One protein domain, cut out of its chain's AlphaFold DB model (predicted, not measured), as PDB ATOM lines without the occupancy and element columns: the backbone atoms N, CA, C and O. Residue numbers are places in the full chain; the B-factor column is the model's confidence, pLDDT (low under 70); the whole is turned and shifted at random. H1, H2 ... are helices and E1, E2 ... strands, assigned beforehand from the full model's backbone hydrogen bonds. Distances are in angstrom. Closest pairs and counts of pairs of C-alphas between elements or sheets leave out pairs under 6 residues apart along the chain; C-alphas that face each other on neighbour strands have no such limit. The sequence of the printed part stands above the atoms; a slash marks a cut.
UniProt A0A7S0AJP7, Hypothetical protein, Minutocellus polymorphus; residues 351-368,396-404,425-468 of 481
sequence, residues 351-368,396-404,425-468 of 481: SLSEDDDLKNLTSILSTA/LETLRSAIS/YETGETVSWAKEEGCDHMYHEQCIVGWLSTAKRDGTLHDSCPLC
ATOM      1  N   SER A 351     162.349 141.283 167.645       91.56
ATOM      2  CA  SER A 351     161.990 142.703 167.666       91.56
ATOM      3  C   SER A 351     162.809 143.454 166.624       91.56
ATOM      4  O   SER A 351     164.033 143.339 166.595       91.56
ATOM      5  N   LEU A 352     162.136 144.215 165.764       87.75
ATOM      6  CA  LEU A 352     162.778 144.958 164.683       87.75
ATOM      7  C   LEU A 352     163.476 146.208 165.235       87.75
ATOM      8  O   LEU A 352     162.837 147.040 165.875       87.75
ATOM      9  N   SER A 353     164.773 146.359 164.969       88.19
ATOM     10  CA  SER A 353     165.570 147.546 165.323       88.19
ATOM     11  C   SER A 353     165.656 148.573 164.173       88.19
ATOM     12  O   SER A 353     165.519 148.204 163.004       88.19
ATOM     13  N   GLU A 354     165.853 149.868 164.499       74.62
ATOM     14  CA  GLU A 354     165.639 151.031 163.592       74.62
ATOM     15  C   GLU A 354     166.447 151.012 162.302       74.62
ATOM     16  O   GLU A 354     165.996 151.582 161.307       74.62
ATOM     17  N   ASP A 355     167.580 150.315 162.263       68.19
ATOM     18  CA  ASP A 355     168.532 150.511 161.175       68.19
ATOM     19  C   ASP A 355     168.963 149.264 160.407       68.19
ATOM     20  O   ASP A 355     169.225 149.386 159.202       68.19
ATOM     21  N   ASP A 356     168.979 148.085 161.028       61.81
ATOM     22  CA  ASP A 356     169.568 146.891 160.407       61.81
ATOM     23  C   ASP A 356     168.513 145.877 159.937       61.81
ATOM     24  O   ASP A 356     168.645 145.294 158.857       61.81
ATOM     25  N   ASP A 357     167.407 145.714 160.665       66.56
ATOM     26  CA  ASP A 357     166.433 144.651 160.383       66.56
ATOM     27  C   ASP A 357     165.502 144.982 159.212       66.56
ATOM     28  O   ASP A 357     165.257 144.136 158.353       66.56
ATOM     29  N   LEU A 358     165.039 146.231 159.100       67.12
ATOM     30  CA  LEU A 358     164.195 146.664 157.977       67.12
ATOM     31  C   LEU A 358     164.946 146.618 156.642       67.12
ATOM     32  O   LEU A 358     164.373 146.221 155.622       67.12
ATOM     33  N   LYS A 359     166.233 146.993 156.646       67.19
ATOM     34  CA  LYS A 359     167.110 146.915 155.468       67.19
ATOM     35  C   LYS A 359     167.400 145.464 155.094       67.19
ATOM     36  O   LYS A 359     167.384 145.137 153.911       67.19
ATOM     37  N   ASN A 360     167.588 144.579 156.074       69.69
ATOM     38  CA  ASN A 360     167.740 143.148 155.822       69.69
ATOM     39  C   ASN A 360     166.457 142.527 155.265       69.69
ATOM     40  O   ASN A 360     166.514 141.865 154.231       69.69
ATOM     41  N   LEU A 361     165.292 142.815 155.853       67.38
ATOM     42  CA  LEU A 361     163.998 142.357 155.339       67.38
ATOM     43  C   LEU A 361     163.787 142.811 153.893       67.38
ATOM     44  O   LEU A 361     163.495 141.997 153.020       67.38
ATOM     45  N   THR A 362     164.004 144.097 153.604       63.31
ATOM     46  CA  THR A 362     163.874 144.636 152.240       63.31
ATOM     47  C   THR A 362     164.929 144.107 151.271       63.31
ATOM     48  O   THR A 362     164.600 143.860 150.110       63.31
ATOM     49  N   SER A 363     166.163 143.868 151.713       62.12
ATOM     50  CA  SER A 363     167.224 143.282 150.886       62.12
ATOM     51  C   SER A 363     166.919 141.828 150.513       62.12
ATOM     52  O   SER A 363     167.032 141.455 149.340       62.12
ATOM     53  N   ILE A 364     166.435 141.024 151.467       62.16
ATOM     54  CA  ILE A 364     166.013 139.631 151.239       62.16
ATOM     55  C   ILE A 364     164.773 139.595 150.331       62.16
ATOM     56  O   ILE A 364     164.718 138.806 149.387       62.16
ATOM     57  N   LEU A 365     163.817 140.510 150.542       58.25
ATOM     58  CA  LEU A 365     162.654 140.695 149.662       58.25
ATOM     59  C   LEU A 365     163.070 141.021 148.223       58.25
ATOM     60  O   LEU A 365     162.532 140.465 147.264       58.25
ATOM     61  N   SER A 366     164.057 141.902 148.069       54.94
ATOM     62  CA  SER A 366     164.542 142.356 146.766       54.94
ATOM     63  C   SER A 366     165.322 141.266 146.025       54.94
ATOM     64  O   SER A 366     165.161 141.114 144.812       54.94
ATOM     65  N   THR A 367     166.123 140.468 146.738       56.12
ATOM     66  CA  THR A 367     166.869 139.336 146.153       56.12
ATOM     67  C   THR A 367     165.958 138.168 145.773       56.12
ATOM     68  O   THR A 367     166.142 137.575 144.712       56.12
ATOM     69  N   ALA A 368     164.919 137.871 146.558       50.94
ATOM     70  CA  ALA A 368     163.939 136.836 146.207       50.94
ATOM     71  C   ALA A 368     163.091 137.199 144.968       50.94
ATOM     72  O   ALA A 368     162.674 136.314 144.215       50.94
ATOM     73  N   LEU A 396     167.794 134.592 158.567       58.59
ATOM     74  CA  LEU A 396     167.929 134.986 157.160       58.59
ATOM     75  C   LEU A 396     167.398 133.921 156.192       58.59
ATOM     76  O   LEU A 396     166.849 134.274 155.147       58.59
ATOM     77  N   GLU A 397     167.531 132.638 156.533       60.09
ATOM     78  CA  GLU A 397     167.024 131.547 155.700       60.09
ATOM     79  C   GLU A 397     165.500 131.411 155.802       60.09
ATOM     80  O   GLU A 397     164.822 131.327 154.775       60.09
ATOM     81  N   THR A 398     164.938 131.515 157.009       59.59
ATOM     82  CA  THR A 398     163.483 131.534 157.202       59.59
ATOM     83  C   THR A 398     162.852 132.751 156.533       59.59
ATOM     84  O   THR A 398     161.861 132.607 155.825       59.59
ATOM     85  N   LEU A 399     163.462 133.936 156.647       63.03
ATOM     86  CA  LEU A 399     163.020 135.135 155.929       63.03
ATOM     87  C   LEU A 399     163.034 134.920 154.412       63.03
ATOM     88  O   LEU A 399     162.068 135.244 153.724       63.03
ATOM     89  N   ARG A 400     164.112 134.345 153.867       60.38
ATOM     90  CA  ARG A 400     164.224 134.065 152.428       60.38
ATOM     91  C   ARG A 400     163.122 133.116 151.948       60.38
ATOM     92  O   ARG A 400     162.554 133.332 150.875       60.38
ATOM     93  N   SER A 401     162.792 132.105 152.746       55.53
ATOM     94  CA  SER A 401     161.759 131.120 152.423       55.53
ATOM     95  C   SER A 401     160.328 131.676 152.596       55.53
ATOM     96  O   SER A 401     159.472 131.476 151.726       55.53
ATOM     97  N   ALA A 402     160.102 132.517 153.615       55.12
ATOM     98  CA  ALA A 402     158.860 133.265 153.872       55.12
ATOM     99  C   ALA A 402     158.411 134.092 152.667       55.12
ATOM    100  O   ALA A 402     157.233 134.201 152.328       55.12
ATOM    101  N   ILE A 403     159.393 134.688 152.004       56.59
ATOM    102  CA  ILE A 403     159.181 135.604 150.895       56.59
ATOM    103  C   ILE A 403     158.933 134.837 149.596       56.59
ATOM    104  O   ILE A 403     158.117 135.252 148.770       56.59
ATOM    105  N   SER A 404     159.608 133.699 149.416       50.44
ATOM    106  CA  SER A 404     159.467 132.848 148.229       50.44
ATOM    107  C   SER A 404     158.061 132.247 148.098       50.44
ATOM    108  O   SER A 404     157.551 132.082 146.989       50.44
ATOM    109  N   TYR A 425     155.340 145.983 158.488       90.75
ATOM    110  CA  TYR A 425     156.146 145.944 159.705       90.75
ATOM    111  C   TYR A 425     156.875 147.271 159.934       90.75
ATOM    112  O   TYR A 425     157.523 147.792 159.016       90.75
ATOM    113  N   GLU A 426     156.794 147.787 161.153       89.62
ATOM    114  CA  GLU A 426     157.475 148.996 161.608       89.62
ATOM    115  C   GLU A 426     158.591 148.669 162.603       89.62
ATOM    116  O   GLU A 426     158.665 147.585 163.186       89.62
ATOM    117  N   THR A 427     159.509 149.613 162.790       89.12
ATOM    118  CA  THR A 427     160.534 149.438 163.810       89.12
ATOM    119  C   THR A 427     159.924 149.418 165.206       89.12
ATOM    120  O   THR A 427     159.045 150.214 165.519       89.12
ATOM    121  N   GLY A 428     160.458 148.562 166.072       90.31
ATOM    122  CA  GLY A 428     160.038 148.426 167.459       90.31
ATOM    123  C   GLY A 428     158.933 147.392 167.606       90.31
ATOM    124  O   GLY A 428     158.627 146.985 168.723       90.31
ATOM    125  N   GLU A 429     158.375 146.915 166.492       93.62
ATOM    126  CA  GLU A 429     157.428 145.816 166.495       93.62
ATOM    127  C   GLU A 429     158.146 144.473 166.621       93.62
ATOM    128  O   GLU A 429     159.226 144.244 166.065       93.62
ATOM    129  N   THR A 430     157.509 143.553 167.342       94.25
ATOM    130  CA  THR A 430     157.947 142.161 167.418       94.25
ATOM    131  C   THR A 430     157.222 141.344 166.364       94.25
ATOM    132  O   THR A 430     155.988 141.270 166.334       94.25
ATOM    133  N   VAL A 431     158.002 140.707 165.500       94.50
ATOM    134  CA  VAL A 431     157.515 139.766 164.498       94.50
ATOM    135  C   VAL A 431     157.738 138.343 164.973       94.50
ATOM    136  O   VAL A 431     158.762 138.043 165.583       94.50
ATOM    137  N   SER A 432     156.792 137.462 164.666       94.12
ATOM    138  CA  SER A 432     156.864 136.054 165.030       94.12
ATOM    139  C   SER A 432     156.592 135.132 163.848       94.12
ATOM    140  O   SER A 432     155.787 135.443 162.965       94.12
ATOM    141  N   TRP A 433     157.248 133.973 163.848       92.12
ATOM    142  CA  TRP A 433     157.072 132.896 162.869       92.12
ATOM    143  C   TRP A 433     157.201 131.520 163.539       92.12
ATOM    144  O   TRP A 433     157.566 131.412 164.712       92.12
ATOM    145  N   ALA A 434     156.842 130.458 162.816       89.56
ATOM    146  CA  ALA A 434     156.831 129.101 163.358       89.56
ATOM    147  C   ALA A 434     158.245 128.620 163.718       89.56
ATOM    148  O   ALA A 434     159.183 128.853 162.960       89.56
ATOM    149  N   LYS A 435     158.395 127.904 164.844       86.44
ATOM    150  CA  LYS A 435     159.650 127.195 165.143       86.44
ATOM    151  C   LYS A 435     159.853 125.938 164.314       86.44
ATOM    152  O   LYS A 435     160.986 125.527 164.092       86.44
ATOM    153  N   GLU A 436     158.753 125.298 163.942       79.06
ATOM    154  CA  GLU A 436     158.780 124.023 163.249       79.06
ATOM    155  C   GLU A 436     159.005 124.208 161.747       79.06
ATOM    156  O   GLU A 436     158.446 125.106 161.111       79.06
ATOM    157  N   GLU A 437     159.814 123.312 161.190       74.50
ATOM    158  CA  GLU A 437     160.086 123.226 159.761       74.50
ATOM    159  C   GLU A 437     158.774 123.007 158.986       74.50
ATOM    160  O   GLU A 437     158.022 122.066 159.250       74.50
ATOM    161  N   GLY A 438     158.484 123.874 158.011       82.62
ATOM    162  CA  GLY A 438     157.297 123.759 157.150       82.62
ATOM    163  C   GLY A 438     156.300 124.918 157.231       82.62
ATOM    164  O   GLY A 438     155.236 124.856 156.601       82.62
ATOM    165  N   CYS A 439     156.611 125.986 157.972       88.88
ATOM    166  CA  CYS A 439     155.872 127.241 157.893       88.88
ATOM    167  C   CYS A 439     156.775 128.467 158.061       88.88
ATOM    168  O   CYS A 439     157.063 128.886 159.176       88.88
ATOM    169  N   ASP A 440     157.077 129.128 156.948       88.31
ATOM    170  CA  ASP A 440     157.911 130.335 156.954       88.31
ATOM    171  C   ASP A 440     157.098 131.636 157.037       88.31
ATOM    172  O   ASP A 440     157.623 132.723 156.861       88.31
ATOM    173  N   HIS A 441     155.790 131.580 157.281       90.56
ATOM    174  CA  HIS A 441     154.977 132.795 157.318       90.56
ATOM    175  C   HIS A 441     155.247 133.634 158.573       90.56
ATOM    176  O   HIS A 441     155.242 133.116 159.691       90.56
ATOM    177  N   MET A 442     155.410 134.942 158.371       93.19
ATOM    178  CA  MET A 442     155.643 135.923 159.431       93.19
ATOM    179  C   MET A 442     154.383 136.719 159.761       93.19
ATOM    180  O   MET A 442     153.560 137.014 158.893       93.19
ATOM    181  N   TYR A 443     154.277 137.138 161.020       95.75
ATOM    182  CA  TYR A 443     153.162 137.914 161.563       95.75
ATOM    183  C   TYR A 443     153.665 138.875 162.641       95.75
ATOM    184  O   TYR A 443     154.736 138.651 163.193       95.75
ATOM    185  N   HIS A 444     152.894 139.905 163.000       96.25
ATOM    186  CA  HIS A 444     153.119 140.556 164.297       96.25
ATOM    187  C   HIS A 444     152.845 139.542 165.405       96.25
ATOM    188  O   HIS A 444     151.857 138.804 165.324       96.25
ATOM    189  N   GLU A 445     153.674 139.539 166.446       95.56
ATOM    190  CA  GLU A 445     153.531 138.639 167.592       95.56
ATOM    191  C   GLU A 445     152.109 138.694 168.164       95.56
ATOM    192  O   GLU A 445     151.435 137.673 168.305       95.56
ATOM    193  N   GLN A 446     151.595 139.907 168.378       95.88
ATOM    194  CA  GLN A 446     150.242 140.133 168.886       95.88
ATOM    195  C   GLN A 446     149.162 139.559 167.957       95.88
ATOM    196  O   GLN A 446     148.184 138.974 168.423       95.88
ATOM    197  N   CYS A 447     149.343 139.676 166.638       97.06
ATOM    198  CA  CYS A 447     148.377 139.179 165.666       97.06
ATOM    199  C   CYS A 447     148.311 137.649 165.657       97.06
ATOM    200  O   CYS A 447     147.214 137.088 165.671       97.06
ATOM    201  N   ILE A 448     149.459 136.965 165.624       95.38
ATOM    202  CA  ILE A 448     149.470 135.498 165.565       95.38
ATOM    203  C   ILE A 448     149.079 134.866 166.902       95.38
ATOM    204  O   ILE A 448     148.358 133.870 166.906       95.38
ATOM    205  N   VAL A 449     149.465 135.473 168.029       94.62
ATOM    206  CA  VAL A 449     148.999 135.048 169.357       94.62
ATOM    207  C   VAL A 449     147.484 135.223 169.457       94.62
ATOM    208  O   VAL A 449     146.790 134.271 169.799       94.62
ATOM    209  N   GLY A 450     146.947 136.385 169.067       94.69
ATOM    210  CA  GLY A 450     145.500 136.625 169.055       94.69
ATOM    211  C   GLY A 450     144.741 135.632 168.171       94.69
ATOM    212  O   GLY A 450     143.715 135.086 168.580       94.69
ATOM    213  N   TRP A 451     145.280 135.320 166.988       95.06
ATOM    214  CA  TRP A 451     144.720 134.297 166.107       95.06
ATOM    215  C   TRP A 451     144.664 132.925 166.788       95.06
ATOM    216  O   TRP A 451     143.595 132.322 166.844       95.06
ATOM    217  N   LEU A 452     145.784 132.451 167.344       94.12
ATOM    218  CA  LEU A 452     145.898 131.126 167.968       94.12
ATOM    219  C   LEU A 452     145.153 131.005 169.310       94.12
ATOM    220  O   LEU A 452     144.828 129.892 169.737       94.12
ATOM    221  N   SER A 453     144.848 132.133 169.950       91.44
ATOM    222  CA  SER A 453     143.995 132.210 171.141       91.44
ATOM    223  C   SER A 453     142.502 132.316 170.814       91.44
ATOM    224  O   SER A 453     141.673 132.148 171.703       91.44
ATOM    225  N   THR A 454     142.121 132.552 169.556       91.06
ATOM    226  CA  THR A 454     140.708 132.644 169.170       91.06
ATOM    227  C   THR A 454     140.094 131.252 168.969       91.06
ATOM    228  O   THR A 454     140.719 130.337 168.421       91.06
ATOM    229  N   ALA A 455     138.844 131.080 169.407       89.81
ATOM    230  CA  ALA A 455     138.071 129.863 169.180       89.81
ATOM    231  C   ALA A 455     137.425 129.861 167.785       89.81
ATOM    232  O   ALA A 455     136.798 130.832 167.354       89.81
ATOM    233  N   LYS A 456     137.534 128.736 167.084       89.88
ATOM    234  CA  LYS A 456     136.788 128.421 165.866       89.88
ATOM    235  C   LYS A 456     135.306 128.230 166.200       89.88
ATOM    236  O   LYS A 456     134.907 128.009 167.342       89.88
ATOM    237  N   ARG A 457     134.467 128.230 165.158       87.81
ATOM    238  CA  ARG A 457     133.010 128.014 165.268       87.81
ATOM    239  C   ARG A 457     132.634 126.685 165.945       87.81
ATOM    240  O   ARG A 457     131.541 126.583 166.489       87.81
ATOM    241  N   ASP A 458     133.492 125.674 165.870       88.62
ATOM    242  CA  ASP A 458     133.277 124.366 166.499       88.62
ATOM    243  C   ASP A 458     133.706 124.316 167.977       88.62
ATOM    244  O   ASP A 458     133.632 123.255 168.591       88.62
ATOM    245  N   GLY A 459     134.136 125.446 168.549       85.69
ATOM    246  CA  GLY A 459     134.636 125.539 169.920       85.69
ATOM    247  C   GLY A 459     136.099 125.122 170.073       85.69
ATOM    248  O   GLY A 459     136.640 125.213 171.169       85.69
ATOM    249  N   THR A 460     136.771 124.691 169.000       88.38
ATOM    250  CA  THR A 460     138.202 124.364 169.051       88.38
ATOM    251  C   THR A 460     139.043 125.597 168.780       88.38
ATOM    252  O   THR A 460     138.680 126.454 167.985       88.38
ATOM    253  N   LEU A 461     140.195 125.720 169.416       89.69
ATOM    254  CA  LEU A 461     141.053 126.886 169.223       89.69
ATOM    255  C   LEU A 461     141.886 126.765 167.935       89.69
ATOM    256  O   LEU A 461     142.156 125.664 167.440       89.69
ATOM    257  N   HIS A 462     142.299 127.898 167.366       93.12
ATOM    258  CA  HIS A 462     143.200 127.899 166.215       93.12
ATOM    259  C   HIS A 462     144.588 127.369 166.594       93.12
ATOM    260  O   HIS A 462     145.212 127.806 167.552       93.12
ATOM    261  N   ASP A 463     145.066 126.397 165.824       93.81
ATOM    262  CA  ASP A 463     146.337 125.686 166.008       93.81
ATOM    263  C   ASP A 463     147.217 125.737 164.751       93.81
ATOM    264  O   ASP A 463     148.275 125.116 164.699       93.81
ATOM    265  N   SER A 464     146.763 126.445 163.718       93.75
ATOM    266  CA  SER A 464     147.320 126.410 162.369       93.75
ATOM    267  C   SER A 464     147.553 127.803 161.800       93.75
ATOM    268  O   SER A 464     146.828 128.759 162.098       93.75
ATOM    269  N   CYS A 465     148.570 127.887 160.946       94.69
ATOM    270  CA  CYS A 465     148.953 129.082 160.216       94.69
ATOM    271  C   CYS A 465     147.785 129.602 159.350       94.69
ATOM    272  O   CYS A 465     147.209 128.819 158.585       94.69
ATOM    273  N   PRO A 466     147.459 130.910 159.397       94.12
ATOM    274  CA  PRO A 466     146.435 131.516 158.542       94.12
ATOM    275  C   PRO A 466     146.661 131.319 157.033       94.12
ATOM    276  O   PRO A 466     145.692 131.279 156.276       94.12
ATOM    277  N   LEU A 467     147.921 131.195 156.598       92.69
ATOM    278  CA  LEU A 467     148.297 131.124 155.184       92.69
ATOM    279  C   LEU A 467     148.420 129.681 154.674       92.69
ATOM    280  O   LEU A 467     147.658 129.280 153.795       92.69
ATOM    281  N   CYS A 468     149.323 128.869 155.233       93.44
ATOM    282  CA  CYS A 468     149.533 127.488 154.764       93.44
ATOM    283  C   CYS A 468     148.756 126.418 155.530       93.44
ATOM    284  O   CYS A 468     148.750 125.264 155.105       93.44
TER     285      CYS A 468
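AT A GLANCE: This is residues 351 to 368, 396 to 404 and 425 to 468 of the 481 residues of the protein "Hypothetical protein" of Minutocellus polymorphus (UniProt A0A7S0AJP7). Two helices, H1 and H2, pack at a steep angle at one end of an elongated model; strand E1 and the stretch folding back beside it lie in the middle, H3 beyond them, and the long stretch 454 to 468 runs out to Asp 458 and folds back. The 71 printed residues run H1, H2, E1, H3, mostly helix, with under half in named elements. The whole is loose, with a radius of gyration of the C-alphas of 13.9 A and spans of 43 by 25 by 16 A.

IN THESE COORDINATES: H1, residues 357 to 368, is 16.4 A long and begins at C-alpha 357 (166.433, 144.651, 160.383). H2 is residues 396 to 404, E1 430 to 434, 13.7 A. H3, 445 to 453, ends at C-alpha 453 (143.995, 132.210, 171.141).

HOW THE PARTS SIT: H1 and H2 touch, closest at the C-alphas of Ile 364 and Arg 400, 6.0 A, at a steep tilt of 51 degrees, the same way. E1 pairs with no named strand; its residues 431 to 432 pair antiparallel with 443 to 444. The closest C-alphas of E1 and H3, Ser 432 and Glu 445, are 4.9 A apart. H3 is apart from H1 and H2. In H1, H2 and H3 every O i to N i+4 pair is within hydrogen-bond range.

THE WHOLE: The farthest C-alphas, Asp 355 and Asp 458, are 44.2 A apart. Cuts omit 369 to 395, a gap of 11.8 A, and 405 to 424, 17.7 A. Residues 355 to 368 and 396 to 404 have pLDDT under 70.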